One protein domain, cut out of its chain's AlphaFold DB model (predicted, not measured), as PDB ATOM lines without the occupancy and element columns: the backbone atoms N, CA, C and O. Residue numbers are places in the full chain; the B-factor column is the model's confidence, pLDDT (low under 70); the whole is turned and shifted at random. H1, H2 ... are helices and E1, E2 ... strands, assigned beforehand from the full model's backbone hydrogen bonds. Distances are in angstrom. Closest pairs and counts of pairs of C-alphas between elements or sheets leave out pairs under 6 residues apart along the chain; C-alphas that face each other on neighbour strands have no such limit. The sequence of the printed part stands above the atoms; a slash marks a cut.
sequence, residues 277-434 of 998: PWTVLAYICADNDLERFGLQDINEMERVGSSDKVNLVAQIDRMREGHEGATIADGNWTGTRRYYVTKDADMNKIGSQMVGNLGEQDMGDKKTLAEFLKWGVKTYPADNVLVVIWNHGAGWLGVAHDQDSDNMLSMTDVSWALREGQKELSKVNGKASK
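What this domain is: This is residues 277 to 434 of the 998 residues of an uncharacterized protein of Candidatus Riflebacteria bacterium HGW-Riflebacteria-1 (UniProt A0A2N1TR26). A twisted five-stranded sheet, E4 E3 E2 E1 E5, forms the middle of the domain, with H1 over one face and H2 over the other, and H3 packs beside H2 toward the E5 edge. This makes three layers, helices on both faces of a sheet: H1 on one face, H2 and H3 on the other; a small hairpin, E6 and E7, sits by the last residues of E1 and E5. The printed part has 158 residues, with three named helices and seven named strands in the order E1 H1 E2 E3 E4 H2 E5 E6 E7 H3. The large sheet is mixed and the small one antiparallel; the class is mixed, helices and strands. The whole is compact and rounded, with a radius of gyration of the C-alphas of 15.1 A and spans of 47 by 37 by 25 A.

Where its parts are: In the large sheet, E1 is residues 277 to 286, 28.5 A long, from C-alpha 277 at (6.023, 4.007, 32.190). E2 is residues 310 to 318, 25.8 A; E5 is 382 to 390, 21.2 A; E3 is 335 to 340, 17.1 A; E4 is 353 to 359, 16.6 A. H1 is residues 291 to 302, 17.2 A, and H2 is 366 to 379, 19.8 A. H3, residues 411 to 429, is 26.0 A long and ends at C-alpha 429, (13.106, -3.177, 25.813). E6 is residues 399 to 402 and E7 407 to 409.

How they stand to each other: E1 and E2 are parallel, with N 280 and O 311 2.8 A apart, within hydrogen-bond range; E1 and E5 are parallel too, with N 281 and O 386 at 2.8 A. E1, H1, E2 form a strand-helix-strand unit, two parallel neighbour strands with a helix between, and its crossover is right-handed. E2 E3 E4 form a meander, each strand the antiparallel neighbour of the one before: N 337 and O 316 are 2.8 A apart, as are N 358 and O 336. H1 lies over E2 and E1 at a height over the sheet of 9.0 A; its closest C-alphas to E1 are Gly 294 and Ala 286, 5.7 A. On the opposite face, H2 lies over E2 and E1 at 9.3 A, along the strands, only just, at 29.5 degrees to E1 on the local plane; Leu 281 and Gly 376 have the closest C-alphas of E1 and H2, 6.7 A. H2 and H3 touch at a shallow tilt of 19 degrees, the same way, the C-alphas of Ala 370 and Ala 417 closest at 4.2 A. E6 and E7 are a hairpin, with N 399 and O 409 at 3.0 A; the closest C-alphas of E1 and E6 are Cys 285 and Ala 400, 5.7 A. H1 and H2 are apart. In H1, H2 and H3, every O i to N i+4 pair is within hydrogen-bond range.

The domain as a whole: The C-alphas farthest apart, those of Gly 322 and Lys 431, are 47.5 A apart. The printed part has no cut. The long links are E2 to E3, 16 residues, and E3 to E4, 12 residues. The mean pLDDT of the printed part is 94.9, and residue 322 is under 70.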
ATOM      1  N   PRO A 277       7.117   4.039  33.165       98.19
ATOM      2  CA  PRO A 277       6.023   4.007  32.190       98.19
ATOM      3  C   PRO A 277       6.223   4.926  30.976       98.19
ATOM      4  O   PRO A 277       5.937   4.517  29.850       98.19
ATOM      5  N   TRP A 278       6.737   6.141  31.199       98.75
ATOM      6  CA  TRP A 278       6.895   7.158  30.158       98.75
ATOM      7  C   TRP A 278       8.255   7.858  30.212       98.75
ATOM      8  O   TRP A 278       8.739   8.219  31.287       98.75
ATOM      9  N   THR A 279       8.820   8.110  29.034       98.81
ATOM     10  CA  THR A 279       9.892   9.086  28.815       98.81
ATOM     11  C   THR A 279       9.472  10.028  27.690       98.81
ATOM     12  O   THR A 279       9.082   9.570  26.617       98.81
ATOM     13  N   VAL A 280       9.571  11.330  27.934       98.88
ATOM     14  CA  VAL A 280       9.433  12.396  26.937       98.88
ATOM     15  C   VAL A 280      10.831  12.900  26.591       98.88
ATOM     16  O   VAL A 280      11.595  13.252  27.492       98.88
ATOM     17  N   LEU A 281      11.168  12.892  25.303       98.94
ATOM     18  CA  LEU A 281      12.420  13.402  24.748       98.94
ATOM     19  C   LEU A 281      12.103  14.608  23.859       98.94
ATOM     20  O   LEU A 281      11.601  14.419  22.755       98.94
ATOM     21  N   ALA A 282      12.397  15.819  24.328       98.88
ATOM     22  CA  ALA A 282      12.229  17.049  23.559       98.88
ATOM     23  C   ALA A 282      13.549  17.455  22.890       98.88
ATOM     24  O   ALA A 282      14.556  17.641  23.573       98.88
ATOM     25  N   TYR A 283      13.551  17.545  21.562       98.88
ATOM     26  CA  TYR A 283      14.669  18.011  20.743       98.88
ATOM     27  C   TYR A 283      14.348  19.416  20.228       98.88
ATOM     28  O   TYR A 283      13.543  19.564  19.309       98.88
ATOM     29  N   ILE A 284      14.942  20.425  20.861       98.69
ATOM     30  CA  ILE A 284      14.629  21.846  20.690       98.69
ATOM     31  C   ILE A 284      15.790  22.511  19.955       98.69
ATOM     32  O   ILE A 284      16.834  22.794  20.541       98.69
ATOM     33  N   CYS A 285      15.624  22.729  18.654       97.62
ATOM     34  CA  CYS A 285      16.583  23.482  17.855       97.62
ATOM     35  C   CYS A 285      16.202  24.967  17.928       97.62
ATOM     36  O   CYS A 285      15.348  25.434  17.181       97.62
ATOM     37  N   ALA A 286      16.785  25.666  18.901       96.12
ATOM     38  CA  ALA A 286      16.546  27.076  19.205       96.12
ATOM     39  C   ALA A 286      17.693  27.976  18.696       96.12
ATOM     40  O   ALA A 286      17.746  29.155  19.036       96.12
ATOM     41  N   ASP A 287      18.593  27.437  17.869       94.25
ATOM     42  CA  ASP A 287      19.574  28.209  17.113       94.25
ATOM     43  C   ASP A 287      18.906  28.833  15.872       94.25
ATOM     44  O   ASP A 287      19.033  28.321  14.759       94.25
ATOM     45  N   ASN A 288      18.039  29.830  16.104       92.69
ATOM     46  CA  ASN A 288      17.306  30.637  15.113       92.69
ATOM     47  C   ASN A 288      16.385  31.661  15.819       92.69
ATOM     48  O   ASN A 288      16.368  31.796  17.045       92.69
ATOM     49  N   ASP A 289      15.546  32.353  15.044       91.81
ATOM     50  CA  ASP A 289      14.609  33.385  15.498       91.81
ATOM     51  C   ASP A 289      13.528  32.906  16.489       91.81
ATOM     52  O   ASP A 289      12.816  33.732  17.077       91.81
ATOM     53  N   LEU A 290      13.415  31.594  16.726       94.00
ATOM     54  CA  LEU A 290      12.515  31.021  17.720       94.00
ATOM     55  C   LEU A 290      13.166  30.791  19.097       94.00
ATOM     56  O   LEU A 290      12.456  30.379  20.013       94.00
ATOM     57  N   GLU A 291      14.456  31.102  19.302       93.38
ATOM     58  CA  GLU A 291      15.221  30.806  20.534       93.38
ATOM     59  C   GLU A 291      14.437  31.038  21.841       93.38
ATOM     60  O   GLU A 291      14.340  30.164  22.709       93.38
ATOM     61  N   ARG A 292      13.816  32.218  21.966       91.62
ATOM     62  CA  ARG A 292      13.040  32.615  23.153       91.62
ATOM     63  C   ARG A 292      11.885  31.665  23.482       91.62
ATOM     64  O   ARG A 292      11.532  31.535  24.649       91.62
ATOM     65  N   PHE A 293      11.269  31.059  22.471       93.94
ATOM     66  CA  PHE A 293      10.121  30.177  22.637       93.94
ATOM     67  C   PHE A 293      10.574  28.791  23.096       93.94
ATOM     68  O   PHE A 293      10.005  28.259  24.040       93.94
ATOM     69  N   GLY A 294      11.689  28.279  22.563       96.06
ATOM     70  CA  GLY A 294      12.285  27.031  23.047       96.06
ATOM     71  C   GLY A 294      12.688  27.097  24.529       96.06
ATOM     72  O   GLY A 294      12.534  26.121  25.264       96.06
ATOM     73  N   LEU A 295      13.152  28.264  24.999       95.44
ATOM     74  CA  LEU A 295      13.384  28.524  26.428       95.44
ATOM     75  C   LEU A 295      12.079  28.522  27.241       95.44
ATOM     76  O   LEU A 295      12.016  27.905  28.305       95.44
ATOM     77  N   GLN A 296      11.036  29.193  26.740       95.31
ATOM     78  CA  GLN A 296       9.718  29.231  27.384       95.31
ATOM     79  C   GLN A 296       9.115  27.832  27.518       95.31
ATOM     80  O   GLN A 296       8.607  27.500  28.587       95.31
ATOM     81  N   ASP A 297       9.252  26.990  26.497       97.31
ATOM     82  CA  ASP A 297       8.722  25.630  26.494       97.31
ATOM     83  C   ASP A 297       9.398  24.726  27.524       97.31
ATOM     84  O   ASP A 297       8.732  23.914  28.173       97.31
ATOM     85  N   ILE A 298      10.706  24.889  27.762       98.00
ATOM     86  CA  ILE A 298      11.368  24.198  28.877       98.00
ATOM     87  C   ILE A 298      10.777  24.660  30.212       98.00
ATOM     88  O   ILE A 298      10.424  23.806  31.027       98.00
ATOM     89  N   ASN A 299      10.581  25.965  30.418       97.50
ATOM     90  CA  ASN A 299       9.969  26.481  31.648       97.50
ATOM     91  C   ASN A 299       8.509  25.990  31.807       97.50
ATOM     92  O   ASN A 299       8.051  25.676  32.910       97.50
ATOM     93  N   GLU A 300       7.756  25.832  30.712       97.00
ATOM     94  CA  GLU A 300       6.431  25.203  30.747       97.00
ATOM     95  C   GLU A 300       6.491  23.724  31.153       97.00
ATOM     96  O   GLU A 300       5.630  23.250  31.907       97.00
ATOM     97  N   MET A 301       7.500  22.983  30.684       98.50
ATOM     98  CA  MET A 301       7.752  21.611  31.129       98.50
ATOM     99  C   MET A 301       8.150  21.567  32.616       98.50
ATOM    100  O   MET A 301       7.726  20.650  33.327       98.50
ATOM    101  N   GLU A 302       8.894  22.558  33.121       98.44
ATOM    102  CA  GLU A 302       9.303  22.691  34.531       98.44
ATOM    103  C   GLU A 302       8.125  22.898  35.483       98.44
ATOM    104  O   GLU A 302       8.147  22.398  36.607       98.44
ATOM    105  N   ARG A 303       7.010  23.490  35.040       97.38
ATOM    106  CA  ARG A 303       5.791  23.548  35.874       97.38
ATOM    107  C   ARG A 303       5.265  22.166  36.269       97.38
ATOM    108  O   ARG A 303       4.582  22.013  37.293       97.38
ATOM    109  N   VAL A 304       5.566  21.151  35.459       97.50
ATOM    110  CA  VAL A 304       5.181  19.758  35.694       97.50
ATOM    111  C   VAL A 304       6.349  18.968  36.283       97.50
ATOM    112  O   VAL A 304       6.197  18.381  37.359       97.50
ATOM    113  N   GLY A 305       7.500  18.992  35.610       97.88
ATOM    114  CA  GLY A 305       8.721  18.282  35.973       97.88
ATOM    115  C   GLY A 305       8.642  16.757  35.833       97.88
ATOM    116  O   GLY A 305       7.575  16.143  35.744       97.88
ATOM    117  N   SER A 306       9.810  16.118  35.829       98.19
ATOM    118  CA  SER A 306       9.927  14.659  35.904       98.19
ATOM    119  C   SER A 306       9.423  14.120  37.251       98.19
ATOM    120  O   SER A 306       9.591  14.752  38.294       98.19
ATOM    121  N   SER A 307       8.872  12.903  37.254       97.00
ATOM    122  CA  SER A 307       8.353  12.212  38.446       97.00
ATOM    123  C   SER A 307       9.013  10.846  38.664       97.00
ATOM    124  O   SER A 307       9.919  10.445  37.932       97.00
ATOM    125  N   ASP A 308       8.559  10.080  39.657       95.94
ATOM    126  CA  ASP A 308       8.959   8.681  39.857       95.94
ATOM    127  C   ASP A 308       8.518   7.759  38.700       95.94
ATOM    128  O   ASP A 308       9.121   6.705  38.494       95.94
ATOM    129  N   LYS A 309       7.521   8.174  37.902       97.62
ATOM    130  CA  LYS A 309       6.907   7.379  36.817       97.62
ATOM    131  C   LYS A 309       7.022   7.987  35.417       97.62
ATOM    132  O   LYS A 309       6.713   7.303  34.443       97.62
ATOM    133  N   VAL A 310       7.460   9.235  35.298       98.56
ATOM    134  CA  VAL A 310       7.635   9.917  34.009       98.56
ATOM    135  C   VAL A 310       8.996  10.607  33.990       98.56
ATOM    136  O   VAL A 310       9.328  11.331  34.926       98.56
ATOM    137  N   ASN A 311       9.795  10.372  32.951       98.69
ATOM    138  CA  ASN A 311      10.981  11.183  32.666       98.69
ATOM    139  C   ASN A 311      10.609  12.279  31.666       98.69
ATOM    140  O   ASN A 311      10.043  11.964  30.622       98.69
ATOM    141  N   LEU A 312      10.967  13.523  31.960       98.75
ATOM    142  CA  LEU A 312      10.933  14.642  31.025       98.75
ATOM    143  C   LEU A 312      12.380  15.081  30.776       98.75
ATOM    144  O   LEU A 312      13.108  15.400  31.719       98.75
ATOM    145  N   VAL A 313      12.825  15.023  29.522       98.62
ATOM    146  CA  VAL A 313      14.218  15.281  29.148       98.62
ATOM    147  C   VAL A 313      14.249  16.150  27.903       98.62
ATOM    148  O   VAL A 313      13.638  15.795  26.897       98.62
ATOM    149  N   ALA A 314      14.996  17.248  27.957       98.69
ATOM    150  CA  ALA A 314      15.157  18.170  26.840       98.69
ATOM    151  C   ALA A 314      16.619  18.220  26.388       98.69
ATOM    152  O   ALA A 314      17.527  18.215  27.221       98.69
ATOM    153  N   GLN A 315      16.852  18.264  25.078       98.69
ATOM    154  CA  GLN A 315      18.075  18.782  24.478       98.69
ATOM    155  C   GLN A 315      17.709  20.079  23.772       98.69
ATOM    156  O   GLN A 315      16.838  20.060  22.909       98.69
ATOM    157  N   ILE A 316      18.365  21.169  24.148       98.06
ATOM    158  CA  ILE A 316      18.169  22.487  23.556       98.06
ATOM    159  C   ILE A 316      19.501  23.017  23.064       98.06
ATOM    160  O   ILE A 316      20.518  22.850  23.740       98.06
ATOM    161  N   ASP A 317      19.467  23.640  21.903       96.56
ATOM    162  CA  ASP A 317      20.596  24.323  21.302       96.56
ATOM    163  C   ASP A 317      20.255  25.788  21.082       96.56
ATOM    164  O   ASP A 317      19.150  26.085  20.633       96.56
ATOM    165  N   ARG A 318      21.154  26.682  21.487       93.12
ATOM    166  CA  ARG A 318      20.939  28.130  21.461       93.12
ATOM    167  C   ARG A 318      21.980  28.794  20.585       93.12
ATOM    168  O   ARG A 318      23.173  28.535  20.770       93.12
ATOM    169  N   MET A 319      21.510  29.717  19.751       87.12
ATOM    170  CA  MET A 319      22.368  30.479  18.855       87.12
ATOM    171  C   MET A 319      23.336  31.396  19.582       87.12
ATOM    172  O   MET A 319      23.184  31.753  20.754       87.12
ATOM    173  N   ARG A 320      24.334  31.819  18.820       82.25
ATOM    174  CA  ARG A 320      25.297  32.840  19.211       82.25
ATOM    175  C   ARG A 320      24.713  34.240  19.126       82.25
ATOM    176  O   ARG A 320      23.720  34.505  18.447       82.25
ATOM    177  N   GLU A 321      25.378  35.169  19.805       73.75
ATOM    178  CA  GLU A 321      25.021  36.583  19.711       73.75
ATOM    179  C   GLU A 321      25.168  37.112  18.270       73.75
ATOM    180  O   GLU A 321      26.051  36.706  17.514       73.75
ATOM    181  N   GLY A 322      24.315  38.072  17.896       68.69
ATOM    182  CA  GLY A 322      24.373  38.749  16.594       68.69
ATOM    183  C   GLY A 322      23.335  38.305  15.558       68.69
ATOM    184  O   GLY A 322      23.231  38.953  14.513       68.69
ATOM    185  N   HIS A 323      22.549  37.267  15.848       72.75
ATOM    186  CA  HIS A 323      21.477  36.765  14.983       72.75
ATOM    187  C   HIS A 323      20.090  37.296  15.398       72.75
ATOM    188  O   HIS A 323      19.868  37.696  16.544       72.75
ATOM    189  N   GLU A 324      19.151  37.367  14.446       75.50
ATOM    190  CA  GLU A 324      17.773  37.799  14.726       75.50
ATOM    191  C   GLU A 324      17.099  36.813  15.687       75.50
ATOM    192  O   GLU A 324      17.136  35.611  15.464       75.50
ATOM    193  N   GLY A 325      16.487  37.335  16.755       77.25
ATOM    194  CA  GLY A 325      15.846  36.539  17.808       77.25
ATOM    195  C   GLY A 325      16.707  36.289  19.049       77.25
ATOM    196  O   GLY A 325      16.176  35.745  20.017       77.25
ATOM    197  N   ALA A 326      17.976  36.726  19.049       79.06
ATOM    198  CA  ALA A 326      18.925  36.417  20.122       79.06
ATOM    199  C   ALA A 326      18.452  36.990  21.453       79.06
ATOM    200  O   ALA A 326      18.011  38.144  21.523       79.06
ATOM    201  N   THR A 327      18.534  36.196  22.520       80.00
ATOM    202  CA  THR A 327      18.047  36.614  23.837       80.00
ATOM    203  C   THR A 327      19.008  36.299  24.978       80.00
ATOM    204  O   THR A 327      19.747  35.323  24.963       80.00
ATOM    205  N   ILE A 328      18.967  37.121  26.028       78.81
ATOM    206  CA  ILE A 328      19.703  36.897  27.281       78.81
ATOM    207  C   ILE A 328      18.776  36.558  28.459       78.81
ATOM    208  O   ILE A 328      19.243  36.515  29.598       78.81
ATOM    209  N   ALA A 329      17.487  36.300  28.194       77.12
ATOM    210  CA  ALA A 329      16.465  36.066  29.218       77.12
ATOM    211  C   ALA A 329      16.821  34.898  30.160       77.12
ATOM    212  O   ALA A 329      16.661  35.005  31.373       77.12
ATOM    213  N   ASP A 330      17.409  33.824  29.620       81.06
ATOM    214  CA  ASP A 330      17.935  32.688  30.395       81.06
ATOM    215  C   ASP A 330      19.472  32.753  30.555       81.06
ATOM    216  O   ASP A 330      20.197  31.758  30.560       81.06
ATOM    217  N   GLY A 331      20.013  33.971  30.629       79.56
ATOM    218  CA  GLY A 331      21.443  34.237  30.488       79.56
ATOM    219  C   GLY A 331      21.925  34.103  29.041       79.56
ATOM    220  O   GLY A 331      21.192  33.684  28.151       79.56
ATOM    221  N   ASN A 332      23.185  34.459  28.798       83.00
ATOM    222  CA  ASN A 332      23.793  34.414  27.465       83.00
ATOM    223  C   ASN A 332      24.671  33.168  27.309       83.00
ATOM    224  O   ASN A 332      25.901  33.253  27.280       83.00
ATOM    225  N   TRP A 333      24.066  31.988  27.390       88.62
ATOM    226  CA  TRP A 333      24.777  30.745  27.129       88.62
ATOM    227  C   TRP A 333      24.484  30.240  25.727       88.62
ATOM    228  O   TRP A 333      23.362  30.387  25.264       88.62
ATOM    229  N   THR A 334      25.483  29.632  25.094       89.50
ATOM    230  CA  THR A 334      25.418  29.194  23.694       89.50
ATOM    231  C   THR A 334      25.668  27.695  23.558       89.50
ATOM    232  O   THR A 334      26.161  27.039  24.490       89.50
ATOM    233  N   GLY A 335      25.318  27.158  22.389       92.69
ATOM    234  CA  GLY A 335      25.474  25.755  22.028       92.69
ATOM    235  C   GLY A 335      24.471  24.838  22.725       92.69
ATOM    236  O   GLY A 335      23.475  25.269  23.306       92.69
ATOM    237  N   THR A 336      24.751  23.536  22.704       96.38
ATOM    238  CA  THR A 336      23.761  22.512  23.027       96.38
ATOM    239  C   THR A 336      23.880  21.978  24.453       96.38
ATOM    240  O   THR A 336      24.922  21.475  24.894       96.38
ATOM    241  N   ARG A 337      22.757  21.963  25.174       96.38
ATOM    242  CA  ARG A 337      22.631  21.418  26.533       96.38
ATOM    243  C   ARG A 337      21.534  20.375  26.633       96.38
ATOM    244  O   ARG A 337      20.560  20.378  25.891       96.38
ATOM    245  N   ARG A 338      21.692  19.470  27.599       97.81
ATOM    246  CA  ARG A 338      20.690  18.470  27.979       97.81
ATOM    247  C   ARG A 338      20.236  18.706  29.405       97.81
ATOM    248  O   ARG A 338      21.076  18.803  30.302       97.81
ATOM    249  N   TYR A 339      18.929  18.678  29.623       97.88
ATOM    250  CA  TYR A 339      18.300  18.868  30.921       97.88
ATOM    251  C   TYR A 339      17.444  17.659  31.299       97.88
ATOM    252  O   TYR A 339      16.667  17.150  30.490       97.88
ATOM    253  N   TYR A 340      17.588  17.198  32.541       98.06
ATOM    254  CA  TYR A 340      16.556  16.408  33.204       98.06
ATOM    255  C   TYR A 340      15.592  17.400  33.840       98.06
ATOM    256  O   TYR A 340      15.971  18.101  34.782       98.06
ATOM    257  N   VAL A 341      14.382  17.491  33.291       98.38
ATOM    258  CA  VAL A 341      13.466  18.575  33.638       98.38
ATOM    259  C   VAL A 341      12.961  18.370  35.061       98.38
ATOM    260  O   VAL A 341      12.320  17.350  35.352       98.38
ATOM    261  N   THR A 342      13.272  19.304  35.958       97.56
ATOM    262  CA  THR A 342      12.841  19.263  37.363       97.56
ATOM    263  C   THR A 342      11.696  20.221  37.599       97.56
ATOM    264  O   THR A 342      11.572  21.219  36.908       97.56
ATOM    265  N   LYS A 343      10.839  19.903  38.572       97.31
ATOM    266  CA  LYS A 343       9.694  20.758  38.846       97.31
ATOM    267  C   LYS A 343      10.118  22.057  39.524       97.31
ATOM    268  O   LYS A 343      10.673  21.994  40.624       97.31
ATOM    269  N   ASP A 344       9.723  23.187  38.960       94.81
ATOM    270  CA  ASP A 344       9.769  24.486  39.621       94.81
ATOM    271  C   ASP A 344       8.605  25.397  39.168       94.81
ATOM    272  O   ASP A 344       7.584  24.916  38.669       94.81
ATOM    273  N   ALA A 345       8.670  26.681  39.513       91.88
ATOM    274  CA  ALA A 345       7.607  27.653  39.269       91.88
ATOM    275  C   ALA A 345       8.113  28.950  38.614       91.88
ATOM    276  O   ALA A 345       7.321  29.884  38.468       91.88
ATOM    277  N   ASP A 346       9.403  29.039  38.280       90.81
ATOM    278  CA  ASP A 346       9.982  30.221  37.649       90.81
ATOM    279  C   ASP A 346       9.814  30.122  36.131       90.81
ATOM    280  O   ASP A 346      10.445  29.320  35.463       90.81
ATOM    281  N   MET A 347       8.947  30.960  35.566       88.50
ATOM    282  CA  MET A 347       8.692  30.955  34.121       88.50
ATOM    283  C   MET A 347       9.741  31.714  33.305       88.50
ATOM    284  O   MET A 347       9.627  31.774  32.081       88.50
ATOM    285  N   ASN A 348      10.734  32.320  33.958       83.94
ATOM    286  CA  ASN A 348      11.712  33.182  33.300       83.94
ATOM    287  C   ASN A 348      13.102  32.557  33.221       83.94
ATOM    288  O   ASN A 348      13.981  33.147  32.600       83.94
ATOM    289  N   LYS A 349      13.321  31.408  33.866       87.50
ATOM    290  CA  LYS A 349      14.645  30.808  33.961       87.50
ATOM    291  C   LYS A 349      14.574  29.297  34.107       87.50
ATOM    292  O   LYS A 349      13.914  28.821  35.020       87.50
ATOM    293  N   ILE A 350      15.393  28.598  33.327       92.75
ATOM    294  CA  ILE A 350      15.548  27.148  33.398       92.75
ATOM    295  C   ILE A 350      16.156  26.777  34.758       92.75
ATOM    296  O   ILE A 350      17.344  27.002  35.034       92.75
ATOM    297  N   GLY A 351      15.323  26.202  35.624       92.00
ATOM    298  CA  GLY A 351      15.692  25.655  36.933       92.00
ATOM    299  C   GLY A 351      16.199  24.209  36.885       92.00
ATOM    300  O   GLY A 351      16.688  23.680  37.890       92.00
ATOM    301  N   SER A 352      16.100  23.563  35.722       95.81
ATOM    302  CA  SER A 352      16.339  22.138  35.527       95.81
ATOM    303  C   SER A 352      17.774  21.681  35.738       95.81
ATOM    304  O   SER A 352      18.757  22.374  35.471       95.81
ATOM    305  N   GLN A 353      17.910  20.419  36.149       94.69
ATOM    306  CA  GLN A 353      19.215  19.789  36.279       94.69
ATOM    307  C   GLN A 353      19.860  19.614  34.897       94.69
ATOM    308  O   GLN A 353      19.459  18.749  34.116       94.69
ATOM    309  N   MET A 354      20.923  20.372  34.622       94.19
ATOM    310  CA  MET A 354      21.775  20.142  33.454       94.19
ATOM    311  C   MET A 354      22.499  18.793  33.593       94.19
ATOM    312  O   MET A 354      23.263  18.564  34.533       94.19
ATOM    313  N   VAL A 355      22.253  17.887  32.651       96.00
ATOM    314  CA  VAL A 355      22.793  16.513  32.609       96.00
ATOM    315  C   VAL A 355      23.736  16.275  31.431       96.00
ATOM    316  O   VAL A 355      24.344  15.209  31.329       96.00
ATOM    317  N   GLY A 356      23.883  17.261  30.548       95.06
ATOM    318  CA  GLY A 356      24.889  17.271  29.497       95.06
ATOM    319  C   GLY A 356      25.130  18.681  28.979       95.06
ATOM    320  O   GLY A 356      24.200  19.474  28.884       95.06
ATOM    321  N   ASN A 357      26.378  18.966  28.635       94.69
ATOM    322  CA  ASN A 357      26.780  20.159  27.907       94.69
ATOM    323  C   ASN A 357      27.629  19.675  26.727       94.69
ATOM    324  O   ASN A 357      28.707  19.121  26.929       94.69
ATOM    325  N   LEU A 358      27.096  19.772  25.515       94.75
ATOM    326  CA  LEU A 358      27.715  19.211  24.315       94.75
ATOM    327  C   LEU A 358      28.543  20.256  23.553       94.75
ATOM    328  O   LEU A 358      29.234  19.894  22.604       94.75
ATOM    329  N   GLY A 359      28.519  21.520  23.995       92.81
ATOM    330  CA  GLY A 359      28.958  22.646  23.175       92.81
ATOM    331  C   GLY A 359      28.095  22.777  21.920       92.81
ATOM    332  O   GLY A 359      27.032  22.170  21.840       92.81
ATOM    333  N   GLU A 360      28.573  23.542  20.945       93.25
ATOM    334  CA  GLU A 360      27.918  23.709  19.641       93.25
ATOM    335  C   GLU A 360      27.630  22.365  18.963       93.25
ATOM    336  O   GLU A 360      28.550  21.546  18.838       93.25
ATOM    337  N   GLN A 361      26.397  22.138  18.511       96.38
ATOM    338  CA  GLN A 361      26.041  20.990  17.678       96.38
ATOM    339  C   GLN A 361      25.165  21.459  16.526       96.38
ATOM    340  O   GLN A 361      24.222  22.187  16.745       96.38
ATOM    341  N   ASP A 362      25.403  20.923  15.333       97.12
ATOM    342  CA  ASP A 362      24.472  21.086  14.218       97.12
ATOM    343  C   ASP A 362      23.208  20.261  14.494       97.12
ATOM    344  O   ASP A 362      23.203  19.025  14.378       97.12
ATOM    345  N   MET A 363      22.140  20.939  14.902       97.56
ATOM    346  CA  MET A 363      20.853  20.326  15.201       97.56
ATOM    347  C   MET A 363      20.074  19.933  13.935       97.56
ATOM    348  O   MET A 363      19.156  19.106  14.028       97.56
ATOM    349  N   GLY A 364      20.482  20.449  12.773       97.19
ATOM    350  CA  GLY A 364      20.049  20.051  11.436       97.19
ATOM    351  C   GLY A 364      20.699  18.752  10.920       97.19
ATOM    352  O   GLY A 364      20.237  18.198   9.919       97.19
ATOM    353  N   ASP A 365      21.728  18.205  11.590       98.31
ATOM    354  CA  ASP A 365      22.357  16.919  11.237       98.31
ATOM    355  C   ASP A 365      21.584  15.725  11.833       98.31
ATOM    356  O   ASP A 365      21.370  15.584  13.043       98.31
ATOM    357  N   LYS A 366      21.235  14.762  10.970       98.19
ATOM    358  CA  LYS A 366      20.577  13.498  11.349       98.19
ATOM    359  C   LYS A 366      21.263  12.746  12.492       98.19
ATOM    360  O   LYS A 366      20.605  12.017  13.239       98.19
ATOM    361  N   LYS A 367      22.590  12.844  12.612       98.56
ATOM    362  CA  LYS A 367      23.382  12.179  13.650       98.56
ATOM    363  C   LYS A 367      23.122  12.798  15.009       98.56
ATOM    364  O   LYS A 367      22.993  12.029  15.958       98.56
ATOM    365  N   THR A 368      22.986  14.118  15.095       98.62
ATOM    366  CA  THR A 368      22.702  14.837  16.341       98.62
ATOM    367  C   THR A 368      21.373  14.365  16.928       98.62
ATOM    368  O   THR A 368      21.331  13.893  18.071       98.62
ATOM    369  N   LEU A 369      20.316  14.324  16.106       98.81
ATOM    370  CA  LEU A 369      19.025  13.755  16.502       98.81
ATOM    371  C   LEU A 369      19.147  12.268  16.879       98.81
ATOM    372  O   LEU A 369      18.678  11.847  17.938       98.81
ATOM    373  N   ALA A 370      19.814  11.449  16.060       98.88
ATOM    374  CA  ALA A 370      19.974  10.021  16.345       98.88
ATOM    375  C   ALA A 370      20.716   9.766  17.668       98.88
ATOM    376  O   ALA A 370      20.383   8.838  18.410       98.88
ATOM    377  N   GLU A 371      21.750  10.550  17.966       98.69
ATOM    378  CA  GLU A 371      22.528  10.455  19.197       98.69
ATOM    379  C   GLU A 371      21.731  10.890  20.416       98.69
ATOM    380  O   GLU A 371      21.788  10.191  21.430       98.69
ATOM    381  N   PHE A 372      20.940  11.959  20.308       98.81
ATOM    382  CA  PHE A 372      20.003  12.349  21.357       98.81
ATOM    383  C   PHE A 372      18.996  11.237  21.654       98.81
ATOM    384  O   PHE A 372      18.860  10.832  22.808       98.81
ATOM    385  N   LEU A 373      18.368  10.663  20.623       98.88
ATOM    386  CA  LEU A 373      17.398   9.580  20.788       98.88
ATOM    387  C   LEU A 373      18.030   8.343  21.433       98.88
ATOM    388  O   LEU A 373      17.515   7.842  22.431       98.88
ATOM    389  N   LYS A 374      19.172   7.869  20.916       98.62
ATOM    390  CA  LYS A 374      19.902   6.716  21.478       98.62
ATOM    391  C   LYS A 374      20.334   6.966  22.923       98.62
ATOM    392  O   LYS A 374      20.225   6.071  23.763       98.62
ATOM    393  N   TRP A 375      20.836   8.163  23.223       98.44
ATOM    394  CA  TRP A 375      21.219   8.541  24.581       98.44
ATOM    395  C   TRP A 375      20.002   8.586  25.506       98.44
ATOM    396  O   TRP A 375      20.054   7.996  26.585       98.44
ATOM    397  N   GLY A 376      18.907   9.214  25.076       98.38
ATOM    398  CA  GLY A 376      17.675   9.361  25.842       98.38
ATOM    399  C   GLY A 376      17.064   8.011  26.203       98.38
ATOM    400  O   GLY A 376      16.830   7.747  27.379       98.38
ATOM    401  N   VAL A 377      16.910   7.102  25.233       98.25
ATOM    402  CA  VAL A 377      16.332   5.765  25.487       98.25
ATOM    403  C   VAL A 377      17.224   4.884  26.364       98.25
ATOM    404  O   VAL A 377      16.717   4.087  27.152       98.25
ATOM    405  N   LYS A 378      18.552   5.015  26.255       97.88
ATOM    406  CA  LYS A 378      19.505   4.244  27.067       97.88
ATOM    407  C   LYS A 378      19.603   4.777  28.497       97.88
ATOM    408  O   LYS A 378      19.759   3.993  29.433       97.88
ATOM    409  N   THR A 379      19.564   6.096  28.652       98.06
ATOM    410  CA  THR A 379      19.738   6.770  29.944       98.06
ATOM    411  C   THR A 379      18.431   6.788  30.727       98.06
ATOM    412  O   THR A 379      18.448   6.547  31.928       98.06
ATOM    413  N   TYR A 380      17.298   6.979  30.050       98.19
ATOM    414  CA  TYR A 380      15.960   7.068  30.636       98.19
ATOM    415  C   TYR A 380      15.022   6.027  30.004       98.19
ATOM    416  O   TYR A 380      14.095   6.386  29.267       98.19
ATOM    417  N   PRO A 381      15.256   4.726  30.253       97.94
ATOM    418  CA  PRO A 381      14.462   3.661  29.652       97.94
ATOM    419  C   PRO A 381      12.986   3.773  30.048       97.94
ATOM    420  O   PRO A 381      12.658   3.996  31.215       97.94
ATOM    421  N   ALA A 382      12.088   3.562  29.087       97.88
ATOM    422  CA  ALA A 382      10.654   3.549  29.345       97.88
ATOM    423  C   ALA A 382       9.883   2.586  28.442       97.88
ATOM    424  O   ALA A 382      10.389   2.118  27.417       97.88
ATOM    425  N   ASP A 383       8.651   2.286  28.848       96.19
ATOM    426  CA  ASP A 383       7.733   1.457  28.066       96.19
ATOM    427  C   ASP A 383       7.136   2.242  26.895       96.19
ATOM    428  O   ASP A 383       7.074   1.725  25.777       96.19
ATOM    429  N   ASN A 384       6.777   3.505  27.133       98.38
ATOM    430  CA  ASN A 384       6.359   4.451  26.108       98.38
ATOM    431  C   ASN A 384       7.370   5.597  26.014       98.38
ATOM    432  O   ASN A 384       7.715   6.219  27.019       98.38
ATOM    433  N   VAL A 385       7.825   5.885  24.796       98.88
ATOM    434  CA  VAL A 385       8.702   7.027  24.516       98.88
ATOM    435  C   VAL A 385       7.979   7.984  23.578       98.88
ATOM    436  O   VAL A 385       7.604   7.581  22.473       98.88
ATOM    437  N   LEU A 386       7.769   9.216  24.042       98.88
ATOM    438  CA  LEU A 386       7.281  10.350  23.259       98.88
ATOM    439  C   LEU A 386       8.497  11.161  22.810       98.88
ATOM    440  O   LEU A 386       9.332  11.513  23.642       98.88
ATOM    441  N   VAL A 387       8.606  11.429  21.515       98.94
ATOM    442  CA  VAL A 387       9.649  12.290  20.946       98.94
ATOM    443  C   VAL A 387       8.991  13.565  20.446       98.94
ATOM    444  O   VAL A 387       8.077  13.472  19.635       98.94
ATOM    445  N   VAL A 388       9.458  14.720  20.913       98.94
ATOM    446  CA  VAL A 388       9.083  16.031  20.374       98.94
ATOM    447  C   VAL A 388      10.242  16.550  19.538       98.94
ATOM    448  O   VAL A 388      11.378  16.566  20.016       98.94
ATOM    449  N   ILE A 389       9.966  16.942  18.299       98.81
ATOM    450  CA  ILE A 389      10.912  17.642  17.429       98.81
ATOM    451  C   ILE A 389      10.356  19.048  17.226       98.81
ATOM    452  O   ILE A 389       9.287  19.204  16.637       98.81
ATOM    453  N   TRP A 390      11.074  20.033  17.756       98.56
ATOM    454  CA  TRP A 390      10.639  21.418  17.882       98.56
ATOM    455  C   TRP A 390      11.539  22.334  17.056       98.56
ATOM    456  O   TRP A 390      12.762  22.219  17.209       98.56
ATOM    457  N   ASN A 391      10.933  23.174  16.197       96.19
ATOM    458  CA  ASN A 391      11.475  24.336  15.452       96.19
ATOM    459  C   ASN A 391      10.419  24.779  14.392       96.19
ATOM    460  O   ASN A 391       9.302  24.272  14.351       96.19
ATOM    461  N   HIS A 392      10.795  25.624  13.433       95.56
ATOM    462  CA  HIS A 392      10.242  25.705  12.083       95.56
ATOM    463  C   HIS A 392      10.104  24.334  11.412       95.56
ATOM    464  O   HIS A 392      10.948  23.441  11.552       95.56
ATOM    465  N   GLY A 393       9.054  24.213  10.601       94.94
ATOM    466  CA  GLY A 393       8.769  23.053   9.764       94.94
ATOM    467  C   GLY A 393       8.361  23.466   8.354       94.94
ATOM    468  O   GLY A 393       7.826  24.551   8.130       94.94
ATOM    469  N   ALA A 394       8.638  22.590   7.393       95.94
ATOM    470  CA  ALA A 394       8.330  22.780   5.977       95.94
ATOM    471  C   ALA A 394       7.623  21.541   5.392       95.94
ATOM    472  O   ALA A 394       7.808  21.179   4.224       95.94
ATOM    473  N   GLY A 395       6.854  20.840   6.232       96.38
ATOM    474  CA  GLY A 395       6.160  19.606   5.877       96.38
ATOM    475  C   GLY A 395       7.118  18.523   5.388       96.38
ATOM    476  O   GLY A 395       8.080  18.154   6.059       96.38
ATOM    477  N   TRP A 396       6.875  18.006   4.185       95.94
ATOM    478  CA  TRP A 396       7.686  16.933   3.609       95.94
ATOM    479  C   TRP A 396       9.153  17.327   3.349       95.94
ATOM    480  O   TRP A 396      10.005  16.441   3.237       95.94
ATOM    481  N   LEU A 397       9.465  18.628   3.243       96.31
ATOM    482  CA  LEU A 397      10.833  19.102   3.014       96.31
ATOM    483  C   LEU A 397      11.729  18.867   4.229       96.31
ATOM    484  O   LEU A 397      12.894  18.516   4.041       96.31
ATOM    485  N   GLY A 398      11.202  19.034   5.443       97.00
ATOM    486  CA  GLY A 398      11.986  18.902   6.662       97.00
ATOM    487  C   GLY A 398      11.538  19.782   7.823       97.00
ATOM    488  O   GLY A 398      10.481  20.410   7.781       97.00
ATOM    489  N   VAL A 399      12.367  19.791   8.864       98.31
ATOM    490  CA  VAL A 399      12.151  20.447  10.164       98.31
ATOM    491  C   VAL A 399      13.506  20.762  10.811       98.31
ATOM    492  O   VAL A 399      14.520  20.219  10.376       98.31
ATOM    493  N   ALA A 400      13.529  21.570  11.873       96.38
ATOM    494  CA  ALA A 400      14.730  21.856  12.670       96.38
ATOM    495  C   ALA A 400      15.851  22.512  11.849       96.38
ATOM    496  O   ALA A 400      16.865  21.878  11.558       96.38
ATOM    497  N   HIS A 401      15.621  23.764  11.438       95.62
ATOM    498  CA  HIS A 401      16.637  24.597  10.793       95.62
ATOM    499  C   HIS A 401      17.551  25.232  11.842       95.62
ATOM    500  O   HIS A 401      17.091  25.901  12.766       95.62
ATOM    501  N   ASP A 402      18.836  24.972  11.682       95.06
ATOM    502  CA  ASP A 402      19.923  25.420  12.536       95.06
ATOM    503  C   ASP A 402      20.647  26.568  11.824       95.06
ATOM    504  O   ASP A 402      21.185  26.391  10.727       95.06
ATOM    505  N   GLN A 403      20.581  27.767  12.400       91.75
ATOM    506  CA  GLN A 403      20.982  29.004  11.736       91.75
ATOM    507  C   GLN A 403      22.507  29.143  11.619       91.75
ATOM    508  O   GLN A 403      22.982  29.681  10.611       91.75
ATOM    509  N   ASP A 404      23.270  28.652  12.598       89.12
ATOM    510  CA  ASP A 404      24.737  28.669  12.584       89.12
ATOM    511  C   ASP A 404      25.321  27.743  11.499       89.12
ATOM    512  O   ASP A 404      26.293  28.102  10.818       89.12
ATOM    513  N   SER A 405      24.736  26.557  11.302       92.19
ATOM    514  CA  SER A 405      25.169  25.598  10.271       92.19
ATOM    515  C   SER A 405      24.469  25.758   8.915       92.19
ATOM    516  O   SER A 405      24.966  25.237   7.911       92.19
ATOM    517  N   ASP A 406      23.347  26.484   8.878       93.44
ATOM    518  CA  ASP A 406      22.403  26.597   7.756       93.44
ATOM    519  C   ASP A 406      21.870  25.236   7.262       93.44
ATOM    520  O   ASP A 406      21.555  25.042   6.083       93.44
ATOM    521  N   ASN A 407      21.777  24.260   8.169       95.94
ATOM    522  CA  ASN A 407      21.262  22.926   7.879       95.94
ATOM    523  C   ASN A 407      19.836  22.750   8.406       95.94
ATOM    524  O   ASN A 407      19.432  23.325   9.407       95.94
ATOM    525  N   MET A 408      19.055  21.912   7.723       96.50
ATOM    526  CA  MET A 408      17.706  21.518   8.135       96.50
ATOM    527  C   MET A 408      17.555  20.008   7.964       96.50
ATOM    528  O   MET A 408      17.946  19.459   6.926       96.50
ATOM    529  N   LEU A 409      16.943  19.329   8.938       98.19
ATOM    530  CA  LEU A 409      16.677  17.896   8.830       98.19
ATOM    531  C   LEU A 409      15.648  17.638   7.731       98.19
ATOM    532  O   LEU A 409      14.472  17.964   7.888       98.19
ATOM    533  N   SER A 410      16.048  16.963   6.652       98.00
ATOM    534  CA  SER A 410      15.072  16.437   5.695       98.00
ATOM    535  C   SER A 410      14.216  15.339   6.332       98.00
ATOM    536  O   SER A 410      14.641  14.653   7.264       98.00
ATOM    537  N   MET A 411      13.032  15.055   5.789       97.88
ATOM    538  CA  MET A 411      12.220  13.950   6.321       97.88
ATOM    539  C   MET A 411      12.895  12.574   6.209       97.88
ATOM    540  O   MET A 411      12.674  11.702   7.054       97.88
ATOM    541  N   THR A 412      13.790  12.390   5.232       97.19
ATOM    542  CA  THR A 412      14.616  11.173   5.145       97.19
ATOM    543  C   THR A 412      15.666  11.097   6.258       97.19
ATOM    544  O   THR A 412      15.950  10.008   6.766       97.19
ATOM    545  N   ASP A 413      16.196  12.242   6.692       98.44
ATOM    546  CA  ASP A 413      17.120  12.360   7.819       98.44
ATOM    547  C   ASP A 413      16.414  12.079   9.149       98.44
ATOM    548  O   ASP A 413      16.906  11.268   9.940       98.44
ATOM    549  N   VAL A 414      15.219  12.648   9.353       98.62
ATOM    550  CA  VAL A 414      14.373  12.383  10.530       98.62
ATOM    551  C   VAL A 414      14.008  10.899  10.621       98.62
ATOM    552  O   VAL A 414      14.201  10.272  11.666       98.62
ATOM    553  N   SER A 415      13.535  10.298   9.522       98.12
ATOM    554  CA  SER A 415      13.200   8.866   9.473       98.12
ATOM    555  C   SER A 415      14.406   7.993   9.802       98.12
ATOM    556  O   SER A 415      14.305   7.057  10.597       98.12
ATOM    557  N   TRP A 416      15.577   8.317   9.248       98.50
ATOM    558  CA  TRP A 416      16.812   7.606   9.560       98.50
ATOM    559  C   TRP A 416      17.180   7.720  11.046       98.50
ATOM    560  O   TRP A 416      17.452   6.701  11.687       98.50
ATOM    561  N   ALA A 417      17.134   8.924  11.616       98.81
ATOM    562  CA  ALA A 417      17.490   9.162  13.012       98.81
ATOM    563  C   ALA A 417      16.548   8.428  13.978       98.81
ATOM    564  O   ALA A 417      17.000   7.767  14.921       98.81
ATOM    565  N   LEU A 418      15.243   8.451  13.694       98.81
ATOM    566  CA  LEU A 418      14.246   7.682  14.435       98.81
ATOM    567  C   LEU A 418      14.469   6.171  14.281       98.81
ATOM    568  O   LEU A 418      14.359   5.449  15.268       98.81
ATOM    569  N   ARG A 419      14.857   5.654  13.107       98.62
ATOM    570  CA  ARG A 419      15.214   4.226  12.962       98.62
ATOM    571  C   ARG A 419      16.401   3.847  13.849       98.62
ATOM    572  O   ARG A 419      16.383   2.777  14.459       98.62
ATOM    573  N   GLU A 420      17.412   4.704  13.967       98.75
ATOM    574  CA  GLU A 420      18.550   4.465  14.864       98.75
ATOM    575  C   GLU A 420      18.136   4.482  16.344       98.75
ATOM    576  O   GLU A 420      18.509   3.582  17.102       98.75
ATOM    577  N   GLY A 421      17.302   5.443  16.750       98.56
ATOM    578  CA  GLY A 421      16.728   5.482  18.097       98.56
ATOM    579  C   GLY A 421      15.832   4.272  18.402       98.56
ATOM    580  O   GLY A 421      15.932   3.679  19.476       98.56
ATOM    581  N   GLN A 422      15.016   3.836  17.437       98.38
ATOM    582  CA  GLN A 422      14.127   2.676  17.542       98.38
ATOM    583  C   GLN A 422      14.901   1.365  17.746       98.38
ATOM    584  O   GLN A 422      14.465   0.496  18.510       98.38
ATOM    585  N   LYS A 423      16.051   1.203  17.075       98.44
ATOM    586  CA  LYS A 423      16.937   0.046  17.273       98.44
ATOM    587  C   LYS A 423      17.420  -0.028  18.718       98.44
ATOM    588  O   LYS A 423      17.332  -1.095  19.332       98.44
ATOM    589  N   GLU A 424      17.880   1.092  19.280       98.31
ATOM    590  CA  GLU A 424      18.318   1.126  20.679       98.31
ATOM    591  C   GLU A 424      17.132   0.939  21.639       98.31
ATOM    592  O   GLU A 424      17.246   0.158  22.580       98.31
ATOM    593  N   LEU A 425      15.965   1.531  21.359       98.12
ATOM    594  CA  LEU A 425      14.739   1.309  22.135       98.12
ATOM    595  C   LEU A 425      14.347  -0.175  22.171       98.12
ATOM    596  O   LEU A 425      14.073  -0.726  23.235       98.12
ATOM    597  N   SER A 426      14.362  -0.847  21.018       97.94
ATOM    598  CA  SER A 426      14.020  -2.270  20.915       97.94
ATOM    599  C   SER A 426      14.990  -3.149  21.701       97.94
ATOM    600  O   SER A 426      14.582  -4.097  22.372       97.94
ATOM    601  N   LYS A 427      16.280  -2.805  21.662       97.06
ATOM    602  CA  LYS A 427      17.329  -3.475  22.431       97.06
ATOM    603  C   LYS A 427      17.152  -3.267  23.935       97.06
ATOM    604  O   LYS A 427      17.192  -4.240  24.682       97.06
ATOM    605  N   VAL A 428      16.911  -2.032  24.376       95.62
ATOM    606  CA  VAL A 428      16.666  -1.686  25.785       95.62
ATOM    607  C   VAL A 428      15.400  -2.372  26.313       95.62
ATOM    608  O   VAL A 428      15.371  -2.811  27.463       95.62
ATOM    609  N   ASN A 429      14.370  -2.513  25.475       94.31
ATOM    610  CA  ASN A 429      13.106  -3.177  25.813       94.31
ATOM    611  C   ASN A 429      13.133  -4.703  25.668       94.31
ATOM    612  O   ASN A 429      12.190  -5.361  26.103       94.31
ATOM    613  N   GLY A 430      14.165  -5.277  25.043       95.75
ATOM    614  CA  GLY A 430      14.244  -6.713  24.762       95.75
ATOM    615  C   GLY A 430      13.176  -7.227  23.784       95.75
ATOM    616  O   GLY A 430      12.948  -8.433  23.712       95.75
ATOM    617  N   LYS A 431      12.503  -6.336  23.045       95.25
ATOM    618  CA  LYS A 431      11.465  -6.662  22.054       95.25
ATOM    619  C   LYS A 431      11.379  -5.575  20.989       95.25
ATOM    620  O   LYS A 431      11.652  -4.408  21.279       95.25
ATOM    621  N   ALA A 432      10.935  -5.939  19.784       94.69
ATOM    622  CA  ALA A 432      10.631  -4.965  18.738       94.69
ATOM    623  C   ALA A 432       9.691  -3.884  19.292       94.69
ATOM    624  O   ALA A 432       8.619  -4.189  19.816       94.69
ATOM    625  N   SER A 433      10.139  -2.635  19.233       96.56
ATOM    626  CA  SER A 433       9.459  -1.482  19.817       96.56
ATOM    627  C   SER A 433       9.405  -0.348  18.796       96.56
ATOM    628  O   SER A 433      10.277  -0.227  17.940       96.56
ATOM    629  N   LYS A 434       8.371   0.482  18.886       98.25
ATOM    630  CA  LYS A 434       8.242   1.753  18.164       98.25
ATOM    631  C   LYS A 434       8.191   2.877  19.190       98.25
ATOM    632  O   LYS A 434       7.746   2.634  20.315       98.25
TER     633      LYS A 434